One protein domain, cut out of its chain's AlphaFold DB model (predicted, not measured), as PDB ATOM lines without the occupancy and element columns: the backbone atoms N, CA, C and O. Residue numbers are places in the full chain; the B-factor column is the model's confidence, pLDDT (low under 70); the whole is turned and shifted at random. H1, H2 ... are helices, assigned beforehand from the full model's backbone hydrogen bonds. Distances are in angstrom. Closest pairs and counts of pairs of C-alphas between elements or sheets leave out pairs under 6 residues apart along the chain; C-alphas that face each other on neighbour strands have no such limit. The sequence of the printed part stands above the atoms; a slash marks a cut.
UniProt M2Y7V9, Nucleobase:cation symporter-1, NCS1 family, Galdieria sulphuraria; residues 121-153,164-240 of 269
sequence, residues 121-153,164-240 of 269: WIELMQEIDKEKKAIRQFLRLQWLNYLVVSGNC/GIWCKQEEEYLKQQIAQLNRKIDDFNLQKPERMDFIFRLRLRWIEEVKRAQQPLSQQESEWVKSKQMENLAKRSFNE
ATOM      1  N   TRP A 121     -70.740  53.081  47.731       89.62
ATOM      2  CA  TRP A 121     -69.432  53.646  48.072       89.62
ATOM      3  C   TRP A 121     -68.593  52.720  48.977       89.62
ATOM      4  O   TRP A 121     -67.366  52.761  48.908       89.62
ATOM      5  N   ILE A 122     -69.214  51.858  49.801       90.00
ATOM      6  CA  ILE A 122     -68.488  50.856  50.608       90.00
ATOM      7  C   ILE A 122     -67.946  49.747  49.708       90.00
ATOM      8  O   ILE A 122     -66.823  49.286  49.912       90.00
ATOM      9  N   GLU A 123     -68.722  49.310  48.722       91.31
ATOM     10  CA  GLU A 123     -68.284  48.297  47.760       91.31
ATOM     11  C   GLU A 123     -67.119  48.818  46.920       91.31
ATOM     12  O   GLU A 123     -66.062  48.184  46.872       91.31
ATOM     13  N   LEU A 124     -67.262  50.034  46.387       92.56
ATOM     14  CA  LEU A 124     -66.216  50.721  45.636       92.56
ATOM     15  C   LEU A 124     -64.943  50.911  46.474       92.56
ATOM     16  O   LEU A 124     -63.833  50.710  45.988       92.56
ATOM     17  N   MET A 125     -65.081  51.224  47.765       92.44
ATOM     18  CA  MET A 125     -63.946  51.302  48.686       92.44
ATOM     19  C   MET A 125     -63.186  49.972  48.787       92.44
ATOM     20  O   MET A 125     -61.954  49.972  48.773       92.44
ATOM     21  N   GLN A 126     -63.901  48.847  48.899       92.75
ATOM     22  CA  GLN A 126     -63.289  47.517  48.973       92.75
ATOM     23  C   GLN A 126     -62.607  47.137  47.657       92.75
ATOM     24  O   GLN A 126     -61.541  46.520  47.671       92.75
ATOM     25  N   GLU A 127     -63.206  47.506  46.528       94.50
ATOM     26  CA  GLU A 127     -62.642  47.296  45.197       94.50
ATOM     27  C   GLU A 127     -61.341  48.088  45.002       94.50
ATOM     28  O   GLU A 127     -60.315  47.500  44.654       94.50
ATOM     29  N   ILE A 128     -61.341  49.380  45.348       95.19
ATOM     30  CA  ILE A 128     -60.151  50.244  45.311       95.19
ATOM     31  C   ILE A 128     -59.014  49.638  46.140       95.19
ATOM     32  O   ILE A 128     -57.872  49.589  45.681       95.19
ATOM     33  N   ASP A 129     -59.299  49.165  47.358       94.81
ATOM     34  CA  ASP A 129     -58.276  48.582  48.233       94.81
ATOM     35  C   ASP A 129     -57.696  47.277  47.654       94.81
ATOM     36  O   ASP A 129     -56.484  47.046  47.743       94.81
ATOM     37  N   LYS A 130     -58.532  46.444  47.019       95.62
ATOM     38  CA  LYS A 130     -58.093  45.215  46.337       95.62
ATOM     39  C   LYS A 130     -57.200  45.522  45.136       95.62
ATOM     40  O   LYS A 130     -56.096  44.984  45.058       95.62
ATOM     41  N   GLU A 131     -57.633  46.403  44.239       94.88
ATOM     42  CA  GLU A 131     -56.871  46.775  43.037       94.88
ATOM     43  C   GLU A 131     -55.549  47.451  43.394       94.88
ATOM     44  O   GLU A 131     -54.488  47.090  42.882       94.88
ATOM     45  N   LYS A 132     -55.581  48.370  44.361       94.81
ATOM     46  CA  LYS A 132     -54.384  49.025  44.890       94.81
ATOM     47  C   LYS A 132     -53.376  48.020  45.435       94.81
ATOM     48  O   LYS A 132     -52.173  48.169  45.213       94.81
ATOM     49  N   LYS A 133     -53.849  47.000  46.156       94.88
ATOM     50  CA  LYS A 133     -52.994  45.926  46.667       94.88
ATOM     51  C   LYS A 133     -52.402  45.101  45.525       94.88
ATOM     52  O   LYS A 133     -51.200  44.855  45.555       94.88
ATOM     53  N   ALA A 134     -53.200  44.741  44.521       93.88
ATOM     54  CA  ALA A 134     -52.742  43.976  43.363       93.88
ATOM     55  C   ALA A 134     -51.646  44.716  42.575       93.88
ATOM     56  O   ALA A 134     -50.580  44.150  42.338       93.88
ATOM     57  N   ILE A 135     -51.850  46.003  42.262       92.56
ATOM     58  CA  ILE A 135     -50.857  46.836  41.558       92.56
ATOM     59  C   ILE A 135     -49.546  46.902  42.351       92.56
ATOM     60  O   ILE A 135     -48.465  46.712  41.798       92.56
ATOM     61  N   ARG A 136     -49.626  47.133  43.664       93.19
ATOM     62  CA  ARG A 136     -48.439  47.220  44.530       93.19
ATOM     63  C   ARG A 136     -47.690  45.903  44.641       93.19
ATOM     64  O   ARG A 136     -46.464  45.905  44.616       93.19
ATOM     65  N   GLN A 137     -48.411  44.793  44.773       91.25
ATOM     66  CA  GLN A 137     -47.813  43.461  44.801       91.25
ATOM     67  C   GLN A 137     -47.117  43.154  43.479       91.25
ATOM     68  O   GLN A 137     -45.980  42.694  43.497       91.25
ATOM     69  N   PHE A 138     -47.753  43.476  42.352       90.25
ATOM     70  CA  PHE A 138     -47.145  43.317  41.039       90.25
ATOM     71  C   PHE A 138     -45.849  44.127  40.923       90.25
ATOM     72  O   PHE A 138     -44.801  43.559  40.634       90.25
ATOM     73  N   LEU A 139     -45.885  45.426  41.243       89.38
ATOM     74  CA  LEU A 139     -44.700  46.292  41.224       89.38
ATOM     75  C   LEU A 139     -43.578  45.764  42.128       89.38
ATOM     76  O   LEU A 139     -42.415  45.752  41.723       89.38
ATOM     77  N   ARG A 140     -43.915  45.294  43.337       89.31
ATOM     78  CA  ARG A 140     -42.939  44.719  44.269       89.31
ATOM     79  C   ARG A 140     -42.313  43.445  43.707       89.31
ATOM     80  O   ARG A 140     -41.098  43.319  43.745       89.31
ATOM     81  N   LEU A 141     -43.109  42.532  43.154       86.81
ATOM     82  CA  LEU A 141     -42.604  41.296  42.550       86.81
ATOM     83  C   LEU A 141     -41.678  41.574  41.365       86.81
ATOM     84  O   LEU A 141     -40.621  40.958  41.272       86.81
ATOM     85  N   GLN A 142     -42.034  42.526  40.499       84.69
ATOM     86  CA  GLN A 142     -41.170  42.909  39.381       84.69
ATOM     87  C   GLN A 142     -39.832  43.472  39.866       84.69
ATOM     88  O   GLN A 142     -38.779  43.093  39.358       84.69
ATOM     89  N   TRP A 143     -39.857  44.305  40.908       84.56
ATOM     90  CA  TRP A 143     -38.633  44.793  41.537       84.56
ATOM     91  C   TRP A 143     -37.773  43.659  42.116       84.56
ATOM     92  O   TRP A 143     -36.565  43.617  41.890       84.56
ATOM     93  N   LEU A 144     -38.379  42.700  42.819       84.44
ATOM     94  CA  LEU A 144     -37.657  41.547  43.365       84.44
ATOM     95  C   LEU A 144     -37.044  40.675  42.259       84.44
ATOM     96  O   LEU A 144     -35.889  40.268  42.369       84.44
ATOM     97  N   ASN A 145     -37.783  40.422  41.177       83.38
ATOM     98  CA  ASN A 145     -37.280  39.683  40.018       83.38
ATOM     99  C   ASN A 145     -36.089  40.393  39.369       83.38
ATOM    100  O   ASN A 145     -35.092  39.752  39.038       83.38
ATOM    101  N   TYR A 146     -36.156  41.717  39.245       80.25
ATOM    102  CA  TYR A 146     -35.044  42.516  38.751       80.25
ATOM    103  C   TYR A 146     -33.786  42.358  39.616       80.25
ATOM    104  O   TYR A 146     -32.699  42.135  39.082       80.25
ATOM    105  N   LEU A 147     -33.916  42.390  40.944       81.00
ATOM    106  CA  LEU A 147     -32.787  42.170  41.859       81.00
ATOM    107  C   LEU A 147     -32.192  40.760  41.730       81.00
ATOM    108  O   LEU A 147     -30.975  40.572  41.792       81.00
ATOM    109  N   VAL A 148     -33.040  39.754  41.508       81.25
ATOM    110  CA  VAL A 148     -32.603  38.372  41.270       81.25
ATOM    111  C   VAL A 148     -31.786  38.252  39.979       81.25
ATOM    112  O   VAL A 148     -30.804  37.511  39.953       81.25
ATOM    113  N   VAL A 149     -32.171  38.964  38.916       75.69
ATOM    114  CA  VAL A 149     -31.492  38.911  37.609       75.69
ATOM    115  C   VAL A 149     -30.222  39.766  37.581       75.69
ATOM    116  O   VAL A 149     -29.210  39.322  37.038       75.69
ATOM    117  N   SER A 150     -30.259  40.960  38.176       69.50
ATOM    118  CA  SER A 150     -29.137  41.914  38.187       69.50
ATOM    119  C   SER A 150     -28.016  41.532  39.160       69.50
ATOM    120  O   SER A 150     -26.891  41.983  38.991       69.50
ATOM    121  N   GLY A 151     -28.265  40.677  40.158       60.19
ATOM    122  CA  GLY A 151     -27.190  40.037  40.932       60.19
ATOM    123  C   GLY A 151     -26.280  40.976  41.743       60.19
ATOM    124  O   GLY A 151     -25.194  40.550  42.118       60.19
ATOM    125  N   ASN A 152     -26.720  42.206  42.047       55.91
ATOM    126  CA  ASN A 152     -25.952  43.294  42.687       55.91
ATOM    127  C   ASN A 152     -24.917  44.031  41.806       55.91
ATOM    128  O   ASN A 152     -23.879  44.445  42.315       55.91
ATOM    129  N   CYS A 153     -25.198  44.309  40.531       40.81
ATOM    130  CA  CYS A 153     -24.534  45.417  39.825       40.81
ATOM    131  C   CYS A 153     -25.405  46.684  39.844       40.81
ATOM    132  O   CYS A 153     -25.991  47.080  38.842       40.81
ATOM    133  N   GLY A 164     -34.314  50.103  32.712       59.62
ATOM    134  CA  GLY A 164     -34.990  49.251  31.722       59.62
ATOM    135  C   GLY A 164     -35.730  48.056  32.334       59.62
ATOM    136  O   GLY A 164     -35.891  47.032  31.679       59.62
ATOM    137  N   ILE A 165     -36.144  48.177  33.602       61.34
ATOM    138  CA  ILE A 165     -36.738  47.097  34.407       61.34
ATOM    139  C   ILE A 165     -38.033  46.584  33.775       61.34
ATOM    140  O   ILE A 165     -38.365  45.407  33.890       61.34
ATOM    141  N   TRP A 166     -38.758  47.482  33.111       66.94
ATOM    142  CA  TRP A 166     -40.018  47.188  32.454       66.94
ATOM    143  C   TRP A 166     -39.878  47.342  30.955       66.94
ATOM    144  O   TRP A 166     -39.316  48.321  30.454       66.94
ATOM    145  N   CYS A 167     -40.478  46.406  30.227       70.75
ATOM    146  CA  CYS A 167     -40.776  46.670  28.833       70.75
ATOM    147  C   CYS A 167     -41.729  47.874  28.768       70.75
ATOM    148  O   CYS A 167     -42.660  47.972  29.568       70.75
ATOM    149  N   LYS A 168     -41.541  48.774  27.793       78.25
ATOM    150  CA  LYS A 168     -42.392  49.973  27.621       78.25
ATOM    151  C   LYS A 168     -43.894  49.647  27.653       78.25
ATOM    152  O   LYS A 168     -44.682  50.393  28.220       78.25
ATOM    153  N   GLN A 169     -44.266  48.489  27.106       78.06
ATOM    154  CA  GLN A 169     -45.639  47.977  27.098       78.06
ATOM    155  C   GLN A 169     -46.190  47.684  28.506       78.06
ATOM    156  O   GLN A 169     -47.339  48.008  28.795       78.06
ATOM    157  N   GLU A 170     -45.387  47.099  29.398       80.38
ATOM    158  CA  GLU A 170     -45.803  46.791  30.773       80.38
ATOM    159  C   GLU A 170     -45.951  48.065  31.608       80.38
ATOM    160  O   GLU A 170     -46.901  48.206  32.380       80.38
ATOM    161  N   GLU A 171     -45.036  49.020  31.419       85.12
ATOM    162  CA  GLU A 171     -45.120  50.332  32.053       85.12
ATOM    163  C   GLU A 171     -46.397  51.076  31.633       85.12
ATOM    164  O   GLU A 171     -47.124  51.596  32.483       85.12
ATOM    165  N   GLU A 172     -46.700  51.115  30.335       87.75
ATOM    166  CA  GLU A 172     -47.921  51.736  29.817       87.75
ATOM    167  C   GLU A 172     -49.180  51.061  30.363       87.75
ATOM    168  O   GLU A 172     -50.093  51.751  30.826       87.75
ATOM    169  N   TYR A 173     -49.207  49.727  30.389       89.81
ATOM    170  CA  TYR A 173     -50.311  48.964  30.964       89.81
ATOM    171  C   TYR A 173     -50.543  49.320  32.440       89.81
ATOM    172  O   TYR A 173     -51.666  49.629  32.842       89.81
ATOM    173  N   LEU A 174     -49.487  49.360  33.257       89.44
ATOM    174  CA  LEU A 174     -49.610  49.716  34.673       89.44
ATOM    175  C   LEU A 174     -50.037  51.170  34.881       89.44
ATOM    176  O   LEU A 174     -50.853  51.451  35.763       89.44
ATOM    177  N   LYS A 175     -49.535  52.102  34.066       91.00
ATOM    178  CA  LYS A 175     -49.983  53.501  34.098       91.00
ATOM    179  C   LYS A 175     -51.469  53.616  33.767       91.00
ATOM    180  O   LYS A 175     -52.173  54.378  34.430       91.00
ATOM    181  N   GLN A 176     -51.961  52.842  32.799       94.38
ATOM    182  CA  GLN A 176     -53.389  52.783  32.474       94.38
ATOM    183  C   GLN A 176     -54.212  52.218  33.637       94.38
ATOM    184  O   GLN A 176     -55.230  52.811  33.992       94.38
ATOM    185  N   GLN A 177     -53.756  51.142  34.283       93.88
ATOM    186  CA  GLN A 177     -54.418  50.574  35.465       93.88
ATOM    187  C   GLN A 177     -54.484  51.580  36.622       93.88
ATOM    188  O   GLN A 177     -55.538  51.783  37.222       93.88
ATOM    189  N   ILE A 178     -53.389  52.297  36.892       94.75
ATOM    190  CA  ILE A 178     -53.362  53.368  37.898       94.75
ATOM    191  C   ILE A 178     -54.326  54.500  37.524       94.75
ATOM    192  O   ILE A 178     -55.007  55.036  38.395       94.75
ATOM    193  N   ALA A 179     -54.413  54.868  36.244       95.81
ATOM    194  CA  ALA A 179     -55.351  55.886  35.784       95.81
ATOM    195  C   ALA A 179     -56.815  55.449  35.968       95.81
ATOM    196  O   ALA A 179     -57.630  56.251  36.422       95.81
ATOM    197  N   GLN A 180     -57.144  54.190  35.671       95.81
ATOM    198  CA  GLN A 180     -58.478  53.623  35.905       95.81
ATOM    199  C   GLN A 180     -58.819  53.596  37.400       95.81
ATOM    200  O   GLN A 180     -59.886  54.066  37.793       95.81
ATOM    201  N   LEU A 181     -57.885  53.155  38.243       95.31
ATOM    202  CA  LEU A 181     -58.048  53.168  39.696       95.31
ATOM    203  C   LEU A 181     -58.226  54.593  40.242       95.31
ATOM    204  O   LEU A 181     -59.046  54.824  41.126       95.31
ATOM    205  N   ASN A 182     -57.496  55.571  39.703       96.25
ATOM    206  CA  ASN A 182     -57.647  56.973  40.093       96.25
ATOM    207  C   ASN A 182     -59.031  57.531  39.743       96.25
ATOM    208  O   ASN A 182     -59.569  58.295  40.539       96.25
ATOM    209  N   ARG A 183     -59.638  57.111  38.623       95.75
ATOM    210  CA  ARG A 183     -61.036  57.459  38.313       95.75
ATOM    211  C   ARG A 183     -61.993  56.881  39.352       95.75
ATOM    212  O   ARG A 183     -62.798  57.625  39.891       95.75
ATOM    213  N   LYS A 184     -61.827  55.608  39.731       94.62
ATOM    214  CA  LYS A 184     -62.623  54.992  40.812       94.62
ATOM    215  C   LYS A 184     -62.454  55.719  42.147       94.62
ATOM    216  O   LYS A 184     -63.412  55.878  42.894       94.62
ATOM    217  N   ILE A 185     -61.238  56.170  42.456       94.62
ATOM    218  CA  ILE A 185     -60.949  56.976  43.650       94.62
ATOM    219  C   ILE A 185     -61.696  58.311  43.604       94.62
ATOM    220  O   ILE A 185     -62.237  58.733  44.626       94.62
ATOM    221  N   ASP A 186     -61.742  58.962  42.445       93.69
ATOM    222  CA  ASP A 186     -62.504  60.196  42.267       93.69
ATOM    223  C   ASP A 186     -64.004  59.942  42.440       93.69
ATOM    224  O   ASP A 186     -64.640  60.633  43.234       93.69
ATOM    225  N   ASP A 187     -64.542  58.900  41.803       92.56
ATOM    226  CA  ASP A 187     -65.945  58.499  41.943       92.56
ATOM    227  C   ASP A 187     -66.299  58.207  43.406       92.56
ATOM    228  O   ASP A 187     -67.307  58.690  43.915       92.56
ATOM    229  N   PHE A 188     -65.433  57.495  44.129       93.19
ATOM    230  CA  PHE A 188     -65.589  57.250  45.561       93.19
ATOM    231  C   PHE A 188     -65.615  58.554  46.368       93.19
ATOM    232  O   PHE A 188     -66.478  58.743  47.227       93.19
ATOM    233  N   ASN A 189     -64.673  59.459  46.098       90.75
ATOM    234  CA  ASN A 189     -64.572  60.729  46.807       90.75
ATOM    235  C   ASN A 189     -65.766  61.659  46.521       90.75
ATOM    236  O   ASN A 189     -66.053  62.509  47.360       90.75
ATOM    237  N   LEU A 190     -66.444  61.491  45.379       89.44
ATOM    238  CA  LEU A 190     -67.653  62.229  44.996       89.44
ATOM    239  C   LEU A 190     -68.943  61.593  45.532       89.44
ATOM    240  O   LEU A 190     -69.867  62.306  45.906       89.44
ATOM    241  N   GLN A 191     -69.029  60.261  45.553       86.81
ATOM    242  CA  GLN A 191     -70.224  59.527  45.989       86.81
ATOM    243  C   GLN A 191     -70.365  59.455  47.509       86.81
ATOM    244  O   GLN A 191     -71.460  59.195  48.018       86.81
ATOM    245  N   LYS A 192     -69.260  59.606  48.246       85.25
ATOM    246  CA  LYS A 192     -69.301  59.503  49.701       85.25
ATOM    247  C   LYS A 192     -70.196  60.607  50.296       85.25
ATOM    248  O   LYS A 192     -70.159  61.746  49.834       85.25
ATOM    249  N   PRO A 193     -70.971  60.304  51.348       82.69
ATOM    250  CA  PRO A 193     -71.764  61.317  52.042       82.69
ATOM    251  C   PRO A 193     -70.865  62.370  52.701       82.69
ATOM    252  O   PRO A 193     -69.859  62.008  53.308       82.69
ATOM    253  N   GLU A 194     -71.271  63.643  52.686       74.69
ATOM    254  CA  GLU A 194     -70.512  64.775  53.266       74.69
ATOM    255  C   GLU A 194     -70.113  64.543  54.735       74.69
ATOM    256  O   GLU A 194     -69.015  64.857  55.178       74.69
ATOM    257  N   ARG A 195     -70.967  63.880  55.522       73.88
ATOM    258  CA  ARG A 195     -70.660  63.566  56.932       73.88
ATOM    259  C   ARG A 195     -69.484  62.594  57.115       73.88
ATOM    260  O   ARG A 195     -69.065  62.360  58.246       73.88
ATOM    261  N   MET A 196     -68.971  62.009  56.033       76.62
ATOM    262  CA  MET A 196     -67.855  61.061  56.016       76.62
ATOM    263  C   MET A 196     -66.578  61.655  55.408       76.62
ATOM    264  O   MET A 196     -65.721  60.921  54.913       76.62
ATOM    265  N   ASP A 197     -66.401  62.975  55.486       74.12
ATOM    266  CA  ASP A 197     -65.217  63.666  54.963       74.12
ATOM    267  C   ASP A 197     -63.883  63.112  55.482       74.12
ATOM    268  O   ASP A 197     -62.901  63.087  54.738       74.12
ATOM    269  N   PHE A 198     -63.864  62.575  56.707       78.00
ATOM    270  CA  PHE A 198     -62.692  61.926  57.303       78.00
ATOM    271  C   PHE A 198     -62.196  60.700  56.515       78.00
ATOM    272  O   PHE A 198     -61.034  60.313  56.645       78.00
ATOM    273  N   ILE A 199     -63.043  60.093  55.678       81.75
ATOM    274  CA  ILE A 199     -62.680  58.982  54.795       81.75
ATOM    275  C   ILE A 199     -62.393  59.552  53.404       81.75
ATOM    276  O   ILE A 199     -63.295  59.747  52.593       81.75
ATOM    277  N   PHE A 200     -61.125  59.841  53.112       84.88
ATOM    278  CA  PHE A 200     -60.683  60.319  51.799       84.88
ATOM    279  C   PHE A 200     -59.607  59.404  51.217       84.88
ATOM    280  O   PHE A 200     -58.702  58.951  51.924       84.88
ATOM    281  N   ARG A 201     -59.695  59.120  49.914       87.19
ATOM    282  CA  ARG A 201     -58.709  58.299  49.205       87.19
ATOM    283  C   ARG A 201     -57.836  59.186  48.324       87.19
ATOM    284  O   ARG A 201     -58.328  59.922  47.476       87.19
ATOM    285  N   LEU A 202     -56.522  59.092  48.526       89.75
ATOM    286  CA  LEU A 202     -55.532  59.788  47.707       89.75
ATOM    287  C   LEU A 202     -55.315  59.054  46.384       89.75
ATOM    288  O   LEU A 202     -55.165  57.827  46.375       89.75
ATOM    289  N   ARG A 203     -55.221  59.831  45.300       93.19
ATOM    290  CA  ARG A 203     -54.787  59.346  43.988       93.19
ATOM    291  C   ARG A 203     -53.381  58.755  44.069       93.19
ATOM    292  O   ARG A 203     -52.518  59.258  44.787       93.19
ATOM    293  N   LEU A 204     -53.152  57.699  43.303       92.62
ATOM    294  CA  LEU A 204     -51.853  57.063  43.157       92.62
ATOM    295  C   LEU A 204     -51.047  57.796  42.085       92.62
ATOM    296  O   LEU A 204     -51.544  58.056  40.985       92.62
ATOM    297  N   ARG A 205     -49.782  58.089  42.393       92.00
ATOM    298  CA  ARG A 205     -48.813  58.631  41.436       92.00
ATOM    299  C   ARG A 205     -47.795  57.559  41.093       92.00
ATOM    300  O   ARG A 205     -47.213  56.960  41.992       92.00
ATOM    301  N   TRP A 206     -47.542  57.378  39.797       88.25
ATOM    302  CA  TRP A 206     -46.591  56.393  39.273       88.25
ATOM    303  C   TRP A 206     -45.257  56.418  40.024       88.25
ATOM    304  O   TRP A 206     -44.904  55.448  40.684       88.25
ATOM    305  N   ILE A 207     -44.583  57.571  40.022       88.00
ATOM    306  CA  ILE A 207     -43.253  57.759  40.622       88.00
ATOM    307  C   ILE A 207     -43.217  57.324  42.097       88.00
ATOM    308  O   ILE A 207     -42.231  56.756  42.556       88.00
ATOM    309  N   GLU A 208     -44.284  57.575  42.856       89.69
ATOM    310  CA  GLU A 208     -44.340  57.222  44.277       89.69
ATOM    311  C   GLU A 208     -44.552  55.730  44.505       89.69
ATOM    312  O   GLU A 208     -43.970  55.165  45.428       89.69
ATOM    313  N   GLU A 209     -45.374  55.087  43.677       90.19
ATOM    314  CA  GLU A 209     -45.610  53.647  43.767       90.19
ATOM    315  C   GLU A 209     -44.367  52.854  43.329       90.19
ATOM    316  O   GLU A 209     -44.042  51.845  43.954       90.19
ATOM    317  N   VAL A 210     -43.596  53.366  42.361       87.06
ATOM    318  CA  VAL A 210     -42.274  52.821  42.008       87.06
ATOM    319  C   VAL A 210     -41.287  52.958  43.170       87.06
ATOM    320  O   VAL A 210     -40.703  51.966  43.603       87.06
ATOM    321  N   LYS A 211     -41.152  54.160  43.751       86.94
ATOM    322  CA  LYS A 211     -40.292  54.382  44.929       86.94
ATOM    323  C   LYS A 211     -40.692  53.501  46.113       86.94
ATOM    324  O   LYS A 211     -39.837  53.005  46.841       86.94
ATOM    325  N   ARG A 212     -41.995  53.279  46.306       87.88
ATOM    326  CA  ARG A 212     -42.520  52.370  47.333       87.88
ATOM    327  C   ARG A 212     -42.095  50.928  47.067       87.88
ATOM    328  O   ARG A 212     -41.691  50.245  48.000       87.88
ATOM    329  N   ALA A 213     -42.160  50.471  45.818       86.75
ATOM    330  CA  ALA A 213     -41.714  49.131  45.446       86.75
ATOM    331  C   ALA A 213     -40.205  48.928  45.654       86.75
ATOM    332  O   ALA A 213     -39.792  47.797  45.888       86.75
ATOM    333  N   GLN A 214     -39.411  50.000  45.637       83.25
ATOM    334  CA  GLN A 214     -37.956  49.998  45.846       83.25
ATOM    335  C   GLN A 214     -37.526  50.128  47.315       83.25
ATOM    336  O   GLN A 214     -36.333  50.166  47.607       83.25
ATOM    337  N   GLN A 215     -38.472  50.193  48.257       85.50
ATOM    338  CA  GLN A 215     -38.153  50.231  49.686       85.50
ATOM    339  C   GLN A 215     -37.282  49.038  50.115       85.50
ATOM    340  O   GLN A 215     -37.353  47.973  49.479       85.50
ATOM    341  N   PRO A 216     -36.474  49.195  51.188       84.69
ATOM    342  CA  PRO A 216     -35.572  48.150  51.650       84.69
ATOM    343  C   PRO A 216     -36.306  46.821  51.829       84.69
ATOM    344  O   PRO A 216     -37.472  46.768  52.224       84.69
ATOM    345  N   LEU A 217     -35.618  45.746  51.460       83.81
ATOM    346  CA  LEU A 217     -36.144  44.390  51.521       83.81
ATOM    347  C   LEU A 217     -36.431  43.998  52.971       83.81
ATOM    348  O   LEU A 217     -35.621  44.238  53.865       83.81
ATOM    349  N   SER A 218     -37.562  43.333  53.187       87.00
ATOM    350  CA  SER A 218     -37.784  42.543  54.394       87.00
ATOM    351  C   SER A 218     -36.727  41.434  54.500       87.00
ATOM    352  O   SER A 218     -36.127  41.023  53.500       87.00
ATOM    353  N   GLN A 219     -36.519  40.901  55.708       84.56
ATOM    354  CA  GLN A 219     -35.656  39.733  55.931       84.56
ATOM    355  C   GLN A 219     -36.074  38.558  55.031       84.56
ATOM    356  O   GLN A 219     -35.245  38.024  54.298       84.56
ATOM    357  N   GLN A 220     -37.376  38.257  54.983       86.00
ATOM    358  CA  GLN A 220     -37.935  37.183  54.151       86.00
ATOM    359  C   GLN A 220     -37.695  37.411  52.651       86.00
ATOM    360  O   GLN A 220     -37.360  36.485  51.917       86.00
ATOM    361  N   GLU A 221     -37.845  38.652  52.179       85.44
ATOM    362  CA  GLU A 221     -37.617  38.987  50.768       85.44
ATOM    363  C   GLU A 221     -36.130  38.894  50.412       85.44
ATOM    364  O   GLU A 221     -35.780  38.421  49.336       85.44
ATOM    365  N   SER A 222     -35.245  39.286  51.331       83.12
ATOM    366  CA  SER A 222     -33.795  39.177  51.150       83.12
ATOM    367  C   SER A 222     -33.345  37.717  51.042       83.12
ATOM    368  O   SER A 222     -32.533  37.378  50.181       83.12
ATOM    369  N   GLU A 223     -33.874  36.845  51.902       86.69
ATOM    370  CA  GLU A 223     -33.629  35.398  51.857       86.69
ATOM    371  C   GLU A 223     -34.145  34.783  50.554       86.69
ATOM    372  O   GLU A 223     -33.430  34.018  49.903       86.69
ATOM    373  N   TRP A 224     -35.349  35.178  50.128       87.31
ATOM    374  CA  TRP A 224     -35.935  34.738  48.866       87.31
ATOM    375  C   TRP A 224     -35.082  35.149  47.657       87.31
ATOM    376  O   TRP A 224     -34.779  34.305  46.810       87.31
ATOM    377  N   VAL A 225     -34.630  36.410  47.598       85.62
ATOM    378  CA  VAL A 225     -33.762  36.910  46.515       85.62
ATOM    379  C   VAL A 225     -32.447  36.128  46.476       85.62
ATOM    380  O   VAL A 225     -32.070  35.636  45.414       85.62
ATOM    381  N   LYS A 226     -31.778  35.944  47.623       85.31
ATOM    382  CA  LYS A 226     -30.527  35.169  47.716       85.31
ATOM    383  C   LYS A 226     -30.718  33.723  47.262       85.31
ATOM    384  O   LYS A 226     -29.912  33.210  46.490       85.31
ATOM    385  N   SER A 227     -31.798  33.075  47.700       87.12
ATOM    386  CA  SER A 227     -32.138  31.708  47.292       87.12
ATOM    387  C   SER A 227     -32.299  31.602  45.773       87.12
ATOM    388  O   SER A 227     -31.704  30.726  45.144       87.12
ATOM    389  N   LYS A 228     -33.026  32.545  45.159       86.19
ATOM    390  CA  LYS A 228     -33.236  32.573  43.706       86.19
ATOM    391  C   LYS A 228     -31.976  32.911  42.913       86.19
ATOM    392  O   LYS A 228     -31.754  32.325  41.856       86.19
ATOM    393  N   GLN A 229     -31.125  33.798  43.422       83.44
ATOM    394  CA  GLN A 229     -29.814  34.073  42.830       83.44
ATOM    395  C   GLN A 229     -28.925  32.822  42.846       83.44
ATOM    396  O   GLN A 229     -28.355  32.473  41.815       83.44
ATOM    397  N   MET A 230     -28.870  32.095  43.968       80.81
ATOM    398  CA  MET A 230     -28.128  30.830  44.075       80.81
ATOM    399  C   MET A 230     -28.668  29.754  43.125       80.81
ATOM    400  O   MET A 230     -27.886  29.067  42.471       80.81
ATOM    401  N   GLU A 231     -29.994  29.636  42.992       85.06
ATOM    402  CA  GLU A 231     -30.631  28.737  42.020       85.06
ATOM    403  C   GLU A 231     -30.223  29.089  40.578       85.06
ATOM    404  O   GLU A 231     -29.880  28.208  39.789       85.06
ATOM    405  N   ASN A 232     -30.210  30.379  40.232       81.19
ATOM    406  CA  ASN A 232     -29.799  30.845  38.908       81.19
ATOM    407  C   ASN A 232     -28.304  30.609  38.643       81.19
ATOM    408  O   ASN A 232     -27.946  30.206  37.536       81.19
ATOM    409  N   LEU A 233     -27.439  30.806  39.643       79.94
ATOM    410  CA  LEU A 233     -26.008  30.492  39.555       79.94
ATOM    411  C   LEU A 233     -25.772  28.989  39.345       79.94
ATOM    412  O   LEU A 233     -24.982  28.612  38.482       79.94
ATOM    413  N   ALA A 234     -26.505  28.129  40.060       79.44
ATOM    414  CA  ALA A 234     -26.431  26.678  39.890       79.44
ATOM    415  C   ALA A 234     -26.911  26.223  38.499       79.44
ATOM    416  O   ALA A 234     -26.319  25.331  37.894       79.44
ATOM    417  N   LYS A 235     -27.955  26.857  37.949       77.56
ATOM    418  CA  LYS A 235     -28.415  26.597  36.573       77.56
ATOM    419  C   LYS A 235     -27.389  27.030  35.524       77.56
ATOM    420  O   LYS A 235     -27.218  26.330  34.528       77.56
ATOM    421  N   ARG A 236     -26.695  28.156  35.741       72.12
ATOM    422  CA  ARG A 236     -25.610  28.620  34.859       72.12
ATOM    423  C   ARG A 236     -24.417  27.660  34.886       72.12
ATOM    424  O   ARG A 236     -24.009  27.210  33.823       72.12
ATOM    425  N   SER A 237     -23.947  27.250  36.068       65.94
ATOM    426  CA  SER A 237     -22.816  26.312  36.186       65.94
ATOM    427  C   SER A 237     -23.128  24.909  35.646       65.94
ATOM    428  O   SER A 237     -22.246  24.235  35.116       65.94
ATOM    429  N   PHE A 238     -24.389  24.467  35.714       58.72
ATOM    430  CA  PHE A 238     -24.830  23.211  35.103       58.72
ATOM    431  C   PHE A 238     -24.806  23.262  33.564       58.72
ATOM    432  O   PHE A 238     -24.434  22.275  32.933       58.72
ATOM    433  N   ASN A 239     -25.149  24.409  32.965       59.53
ATOM    434  CA  ASN A 239     -25.074  24.633  31.514       59.53
ATOM    435  C   ASN A 239     -23.647  24.890  30.994       59.53
ATOM    436  O   ASN A 239     -23.422  24.793  29.789       59.53
ATOM    437  N   GLU A 240     -22.696  25.206  31.876       53.28
ATOM    438  CA  GLU A 240     -21.279  25.424  31.551       53.28
ATOM    439  C   GLU A 240     -20.410  24.164  31.668       53.28
ATOM    440  O   GLU A 240     -19.217  24.222  31.361       53.28
TER     441      GLU A 240
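AT A GLANCE: This is residues 121 to 153 and 164 to 240 of the 269 residues of the protein "Nucleobase:cation symporter-1, NCS1 family" of Galdieria sulphuraria (UniProt M2Y7V9). One long helix, H1, is the spine of a long, thin model: H2 folds back beside its first half to make a narrow V that opens toward the first residues of H2, short H3 packs on its middle at a steep angle, and H4 packs with its residues 221 to 229 on the last part of H1 and runs on past it. Residues 234 to 240 at the far end stick out, and a long link, residues 192 to 205, folds back from the last residue of H2 to H3. The printed part has 110 residues with four named helices, in the order H1, H2, H3, H4, and no named strand; the class is all helix. The whole is loose, with a radius of gyration of the C-alphas of 18.5 A, and its outline is a rod of 66 by 30 by 21 A.

IN THESE COORDINATES: H1 takes residues 121 to 150 and is 43.1 A long from first to last C-alpha, beginning with C-alpha 121 at (-69.432, 53.646, 48.072). H2, residues 168 to 191, is 34.7 A long and ends with C-alpha 191 at (-70.224, 59.527, 45.989). H3 is residues 206 to 213, 10.7 A long. H4, residues 219 to 239, is 30.6 A long and ends with C-alpha 239 at (-25.074, 24.633, 31.514).

HOW THE PARTS SIT: H1 is the hub, touching the three other helices. With residues 121 to 135 alone it touches H2, at a shallow tilt of 22 degrees, opposite ways; their closest C-alphas, those of Trp 121 and Phe 188, are 5.8 A apart. With residues 136 to 143 alone it touches H3, at a steep tilt of 66 degrees; the closest C-alphas, those of Arg 140 and Ala 213, are 4.7 A apart. With residues 144 to 149 alone it touches residues 221 to 229 of H4, at a steep tilt of 44 degrees, the same way; the closest C-alphas, those of Val 148 and Gln 229, are 5.4 A apart. The helix packing is mostly crossed, but only just: of these 3 pairs, 1 is at a shallow tilt. H2 and H3 are close but not clearly touching, about perpendicular at 78 degrees, with the C-alphas of Lys 175 and Trp 206 closest at 6.8 A. H4 is apart from H2 and from H3. In H1, H2, H3 and H4 every O i to N i+4 pair is within hydrogen-bond range.

THE WHOLE: The two C-alphas farthest apart, those of Arg 195 and Glu 240, are 67.4 A apart. Residues 154 to 163 are not printed, and C-alphas 153 and 164 are 13.8 A apart across this cut, which lies in the link from H1 to H2. The link from H2 to H3, 14 residues, is long; that from H3 to H4, 5 residues, is tight. The mean pLDDT of the printed part is 84.4, and it is under 70 at residues 150 to 153, 164 to 166 and 237 to 240.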